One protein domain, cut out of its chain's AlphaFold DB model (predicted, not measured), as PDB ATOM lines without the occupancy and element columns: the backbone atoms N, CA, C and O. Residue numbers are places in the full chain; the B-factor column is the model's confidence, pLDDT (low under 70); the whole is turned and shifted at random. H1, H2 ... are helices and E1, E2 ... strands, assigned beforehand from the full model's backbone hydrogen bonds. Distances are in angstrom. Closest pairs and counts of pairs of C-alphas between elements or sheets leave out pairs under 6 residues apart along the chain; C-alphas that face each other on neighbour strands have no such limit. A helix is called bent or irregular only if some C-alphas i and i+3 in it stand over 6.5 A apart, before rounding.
ATOM      1  N   ARG A  95     -27.789-119.646  50.579       78.25
ATOM      2  CA  ARG A  95     -28.588-118.879  51.556       78.25
ATOM      3  C   ARG A  95     -28.958-117.487  51.038       78.25
ATOM      4  O   ARG A  95     -30.065-117.011  51.275       78.25
ATOM      5  N   ARG A  96     -28.038-116.820  50.331       80.06
ATOM      6  CA  ARG A  96     -28.292-115.506  49.716       80.06
ATOM      7  C   ARG A  96     -29.233-115.599  48.517       80.06
ATOM      8  O   ARG A  96     -30.088-114.735  48.369       80.06
ATOM      9  N   ALA A  97     -29.092-116.633  47.694       81.25
ATOM     10  CA  ALA A  97     -29.961-116.878  46.552       81.25
ATOM     11  C   ALA A  97     -31.387-117.233  46.993       81.25
ATOM     12  O   ALA A  97     -32.335-116.714  46.418       81.25
ATOM     13  N   GLU A  98     -31.554-118.038  48.045       80.12
ATOM     14  CA  GLU A  98     -32.863-118.353  48.631       80.12
ATOM     15  C   GLU A  98     -33.541-117.102  49.207       80.12
ATOM     16  O   GLU A  98     -34.720-116.869  48.948       80.12
ATOM     17  N   ALA A  99     -32.800-116.253  49.927       79.69
ATOM     18  CA  ALA A  99     -33.323-114.980  50.424       79.69
ATOM     19  C   ALA A  99     -33.734-114.028  49.285       79.69
ATOM     20  O   ALA A  99     -34.821-113.454  49.332       79.69
ATOM     21  N   ALA A 100     -32.905-113.903  48.244       80.12
ATOM     22  CA  ALA A 100     -33.210-113.076  47.076       80.12
ATOM     23  C   ALA A 100     -34.387-113.636  46.258       80.12
ATOM     24  O   ALA A 100     -35.228-112.878  45.777       80.12
ATOM     25  N   TRP A 101     -34.484-114.962  46.126       80.88
ATOM     26  CA  TRP A 101     -35.609-115.621  45.470       80.88
ATOM     27  C   TRP A 101     -36.913-115.379  46.229       80.88
ATOM     28  O   TRP A 101     -37.905-115.031  45.601       80.88
ATOM     29  N   LEU A 102     -36.921-115.477  47.562       75.75
ATOM     30  CA  LEU A 102     -38.106-115.163  48.369       75.75
ATOM     31  C   LEU A 102     -38.539-113.702  48.201       75.75
ATOM     32  O   LEU A 102     -39.729-113.434  48.033       75.75
ATOM     33  N   GLU A 103     -37.581-112.770  48.212       74.56
ATOM     34  CA  GLU A 103     -37.844-111.347  47.980       74.56
ATOM     35  C   GLU A 103     -38.480-111.117  46.606       74.56
ATOM     36  O   GLU A 103     -39.476-110.403  46.500       74.56
ATOM     37  N   GLN A 104     -37.971-111.790  45.571       75.69
ATOM     38  CA  GLN A 104     -38.440-111.621  44.200       75.69
ATOM     39  C   GLN A 104     -39.743-112.372  43.888       75.69
ATOM     40  O   GLN A 104     -40.606-111.834  43.198       75.69
ATOM     41  N   SER A 105     -39.920-113.599  44.381       76.69
ATOM     42  CA  SER A 105     -41.110-114.420  44.119       76.69
ATOM     43  C   SER A 105     -42.357-113.908  44.825       76.69
ATOM     44  O   SER A 105     -43.452-114.063  44.289       76.69
ATOM     45  N   TYR A 106     -42.200-113.280  45.990       72.44
ATOM     46  CA  TYR A 106     -43.318-112.757  46.777       72.44
ATOM     47  C   TYR A 106     -43.340-111.221  46.859       72.44
ATOM     48  O   TYR A 106     -44.144-110.674  47.610       72.44
ATOM     49  N   ASN A 107     -42.477-110.532  46.096       71.94
ATOM     50  CA  ASN A 107     -42.306-109.072  46.081       71.94
ATOM     51  C   ASN A 107     -42.315-108.454  47.493       71.94
ATOM     52  O   ASN A 107     -43.087-107.538  47.796       71.94
ATOM     53  N   LEU A 108     -41.507-109.038  48.384       77.12
ATOM     54  CA  LEU A 108     -41.524-108.742  49.815       77.12
ATOM     55  C   LEU A 108     -41.033-107.313  50.083       77.12
ATOM     56  O   LEU A 108     -39.875-106.990  49.839       77.12
ATOM     57  N   ASP A 109     -41.879-106.460  50.666       79.75
ATOM     58  CA  ASP A 109     -41.454-105.142  51.164       79.75
ATOM     59  C   ASP A 109     -40.814-105.297  52.556       79.75
ATOM     60  O   ASP A 109     -41.485-105.179  53.588       79.75
ATOM     61  N   ILE A 110     -39.516-105.619  52.572       82.00
ATOM     62  CA  ILE A 110     -38.717-105.770  53.794       82.00
ATOM     63  C   ILE A 110     -38.122-104.414  54.189       82.00
ATOM     64  O   ILE A 110     -37.409-103.775  53.417       82.00
ATOM     65  N   LYS A 111     -38.370-103.970  55.426       83.38
ATOM     66  CA  LYS A 111     -37.792-102.735  55.986       83.38
ATOM     67  C   LYS A 111     -37.214-102.970  57.370       83.38
ATOM     68  O   LYS A 111     -37.628-103.867  58.097       83.38
ATOM     69  N   ASN A 112     -36.272-102.122  57.760       85.00
ATOM     70  CA  ASN A 112     -35.778-102.088  59.129       85.00
ATOM     71  C   ASN A 112     -36.690-101.188  59.981       85.00
ATOM     72  O   ASN A 112     -36.723 -99.974  59.780       85.00
ATOM     73  N   CYS A 113     -37.423-101.774  60.928       84.50
ATOM     74  CA  CYS A 113     -38.141-101.038  61.964       84.50
ATOM     75  C   CYS A 113     -37.303-101.017  63.246       84.50
ATOM     76  O   CYS A 113     -37.331-101.977  64.018       84.50
ATOM     77  N   ASN A 114     -36.586 -99.922  63.513       87.50
ATOM     78  CA  ASN A 114     -35.876 -99.712  64.784       87.50
ATOM     79  C   ASN A 114     -34.977-100.898  65.205       87.50
ATOM     80  O   ASN A 114     -35.017-101.350  66.348       87.50
ATOM     81  N   GLY A 115     -34.194-101.436  64.267       88.00
ATOM     82  CA  GLY A 115     -33.274-102.554  64.493       88.00
ATOM     83  C   GLY A 115     -33.887-103.945  64.312       88.00
ATOM     84  O   GLY A 115     -33.177-104.935  64.472       88.00
ATOM     85  N   LYS A 116     -35.176-104.048  63.965       84.06
ATOM     86  CA  LYS A 116     -35.868-105.318  63.691       84.06
ATOM     87  C   LYS A 116     -36.264-105.409  62.218       84.06
ATOM     88  O   LYS A 116     -36.688-104.419  61.626       84.06
ATOM     89  N   ALA A 117     -36.152-106.600  61.634       85.81
ATOM     90  CA  ALA A 117     -36.658-106.861  60.291       85.81
ATOM     91  C   ALA A 117     -38.196-106.869  60.307       85.81
ATOM     92  O   ALA A 117     -38.809-107.612  61.071       85.81
ATOM     93  N   CYS A 118     -38.803-106.030  59.476       85.19
ATOM     94  CA  CYS A 118     -40.241-105.943  59.264       85.19
ATOM     95  C   CYS A 118     -40.584-106.333  57.834       85.19
ATOM     96  O   CYS A 118     -39.868-105.963  56.907       85.19
ATOM     97  N   VAL A 119     -41.730-106.985  57.670       86.25
ATOM     98  CA  VAL A 119     -42.348-107.295  56.378       86.25
ATOM     99  C   VAL A 119     -43.721-106.639  56.303       86.25
ATOM    100  O   VAL A 119     -44.412-106.520  57.321       86.25
ATOM    101  N   ARG A 120     -44.127-106.181  55.116       85.38
ATOM    102  CA  ARG A 120     -45.485-105.666  54.902       85.38
ATOM    103  C   ARG A 120     -46.493-106.823  54.849       85.38
ATOM    104  O   ARG A 120     -46.276-107.814  54.159       85.38
ATOM    105  N   ILE A 121     -47.599-106.682  55.579       87.75
ATOM    106  CA  ILE A 121     -48.667-107.686  55.682       87.75
ATOM    107  C   ILE A 121     -50.050-107.060  55.488       87.75
ATOM    108  O   ILE A 121     -50.267-105.884  55.804       87.75
ATOM    109  N   MET A 122     -51.011-107.871  55.054       86.50
ATOM    110  CA  MET A 122     -52.424-107.515  55.007       86.50
ATOM    111  C   MET A 122     -53.040-107.626  56.408       86.50
ATOM    112  O   MET A 122     -53.392-108.706  56.869       86.50
ATOM    113  N   LYS A 123     -53.207-106.494  57.105       84.00
ATOM    114  CA  LYS A 123     -53.683-106.456  58.510       84.00
ATOM    115  C   LYS A 123     -55.027-107.154  58.761       84.00
ATOM    116  O   LYS A 123     -55.292-107.572  59.884       84.00
ATOM    117  N   ASN A 124     -55.883-107.230  57.745       85.81
ATOM    118  CA  ASN A 124     -57.218-107.821  57.858       85.81
ATOM    119  C   ASN A 124     -57.262-109.295  57.437       85.81
ATOM    120  O   ASN A 124     -58.272-109.947  57.694       85.81
ATOM    121  N   ASP A 125     -56.188-109.813  56.840       86.94
ATOM    122  CA  ASP A 125     -56.118-111.168  56.295       86.94
ATOM    123  C   ASP A 125     -55.115-112.003  57.098       86.94
ATOM    124  O   ASP A 125     -53.976-112.255  56.700       86.94
ATOM    125  N   CYS A 126     -55.535-112.338  58.318       89.88
ATOM    126  CA  CYS A 126     -54.763-113.154  59.244       89.88
ATOM    127  C   CYS A 126     -55.594-114.350  59.713       89.88
ATOM    128  O   CYS A 126     -56.763-114.206  60.086       89.88
ATOM    129  N   HIS A 127     -54.963-115.521  59.730       88.81
ATOM    130  CA  HIS A 127     -55.562-116.827  59.972       88.81
ATOM    131  C   HIS A 127     -54.996-117.503  61.232       88.81
ATOM    132  O   HIS A 127     -53.968-117.106  61.786       88.81
ATOM    133  N   GLY A 128     -55.685-118.559  61.674       86.81
ATOM    134  CA  GLY A 128     -55.395-119.287  62.912       86.81
ATOM    135  C   GLY A 128     -56.219-118.779  64.096       86.81
ATOM    136  O   GLY A 128     -56.725-117.659  64.086       86.81
ATOM    137  N   THR A 129     -56.356-119.610  65.130       84.50
ATOM    138  CA  THR A 129     -57.222-119.338  66.294       84.50
ATOM    139  C   THR A 129     -56.859-118.036  67.016       84.50
ATOM    140  O   THR A 129     -57.747-117.355  67.519       84.50
ATOM    141  N   ASN A 130     -55.579-117.646  66.990       88.50
ATOM    142  CA  ASN A 130     -55.078-116.407  67.597       88.50
ATOM    143  C   ASN A 130     -54.651-115.335  66.573       88.50
ATOM    144  O   ASN A 130     -54.093-114.317  66.965       88.50
ATOM    145  N   LYS A 131     -54.910-115.534  65.269       84.31
ATOM    146  CA  LYS A 131     -54.412-114.672  64.173       84.31
ATOM    147  C   LYS A 131     -52.881-114.526  64.106       84.31
ATOM    148  O   LYS A 131     -52.378-113.482  63.697       84.31
ATOM    149  N   ASP A 132     -52.147-115.580  64.453       85.69
ATOM    150  CA  ASP A 132     -50.675-115.577  64.463       85.69
ATOM    151  C   ASP A 132     -50.050-115.562  63.052       85.69
ATOM    152  O   ASP A 132     -48.871-115.244  62.898       85.69
ATOM    153  N   TYR A 133     -50.824-115.889  62.011       86.25
ATOM    154  CA  TYR A 133     -50.350-115.972  60.627       86.25
ATOM    155  C   TYR A 133     -51.065-114.944  59.753       86.25
ATOM    156  O   TYR A 133     -52.259-115.085  59.508       86.25
ATOM    157  N   CYS A 134     -50.350-113.940  59.252       88.19
ATOM    158  CA  CYS A 134     -50.905-112.924  58.352       88.19
ATOM    159  C   CYS A 134     -50.371-113.087  56.929       88.19
ATOM    160  O   CYS A 134     -49.188-113.377  56.737       88.19
ATOM    161  N   VAL A 135     -51.238-112.872  55.940       86.94
ATOM    162  CA  VAL A 135     -50.860-112.894  54.525       86.94
ATOM    163  C   VAL A 135     -49.958-111.699  54.221       86.94
ATOM    164  O   VAL A 135     -50.163-110.580  54.700       86.94
ATOM    165  N   ILE A 136     -48.914-111.958  53.441       86.31
ATOM    166  CA  ILE A 136     -47.944-110.958  53.003       86.31
ATOM    167  C   ILE A 136     -48.607-110.064  51.956       86.31
ATOM    168  O   ILE A 136     -49.283-110.565  51.064       86.31
ATOM    169  N   ASP A 137     -48.402-108.751  52.068       81.50
ATOM    170  CA  ASP A 137     -48.866-107.783  51.072       81.50
ATOM    171  C   ASP A 137     -47.740-107.550  50.046       81.50
ATOM    172  O   ASP A 137     -46.774-106.845  50.378       81.50
ATOM    173  N   PRO A 138     -47.786-108.185  48.856       72.88
ATOM    174  CA  PRO A 138     -46.777-107.987  47.823       72.88
ATOM    175  C   PRO A 138     -46.813-106.536  47.337       72.88
ATOM    176  O   PRO A 138     -47.877-105.931  47.211       72.88
ATOM    177  N   LYS A 139     -45.633-105.966  47.098       64.75
ATOM    178  CA  LYS A 139     -45.485-104.561  46.702       64.75
ATOM    179  C   LYS A 139     -46.069-104.242  45.323       64.75
ATOM    180  O   LYS A 139     -46.065-105.134  44.445       64.75
TER     181      LYS A 139
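AT A GLANCE: This is residues 95 to 139 of the 139 residues of an uncharacterized protein of Rhizophagus irregularis (strain DAOM 197198w) (UniProt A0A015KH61). Two small strand hairpins, E1 with E2 and E3 with E4, follow each other at a sharp corner, and one helix, H1, lies off to the side at the other end of the long axis from the second hairpin. The tip of the first hairpin, residues 112 to 117, sticks out. The printed part has 45 residues, with one named helix and four named strands in the order H1, E1, E2, E3, E4; each sheet has two antiparallel strands, and the class is mixed, helices and strands. The whole is loose, with a radius of gyration of the C-alphas of 12.0 A and spans of 34 by 25 by 20 A.

IN THESE COORDINATES: Find C-alpha 95 at (-28.588, -118.879, 51.556); from there H1 runs through residues 95 to 105, 15.2 A long. Next come E1, residues 110 to 113, 9.5 A, and E2, residues 116 to 119, 10.0 A. Look for C-alpha 121 at (-48.667, -107.686, 55.682), where E3 begins; it holds residues 121 to 127 and measures 12.2 A. E4, residues 133 to 136, 9.4 A, ends at C-alpha 136, (-47.944, -110.958, 53.003).

HOW THE PARTS SIT: In H1 every O i to N i+4 pair is within hydrogen-bond range. H1 is apart from E2, E3 and E4. In the hairpin E1 and E2, at 141 degrees, look at N 111 and O 118, within hydrogen-bond range at 2.9 A. E2 runs on into E3 across Arg 120, at 78 degrees, and the two meet only through their link. In the hairpin E3 and E4, also at 141 degrees, N 127 and O 133 are within hydrogen-bond range at 2.7 A. The closest C-alphas of E2 and E4 are those of Val 119 and Ile 136, 7.5 A apart. E1 is apart from E3 and E4.

THE WHOLE: The two C-alphas farthest apart, those of Ala 97 and Thr 129, are 33.7 A apart. The printed part has no cut, and its four links are tight. The mean pLDDT of the printed part is 82.4; look to residue 139, the chain's last, for the one value under 70.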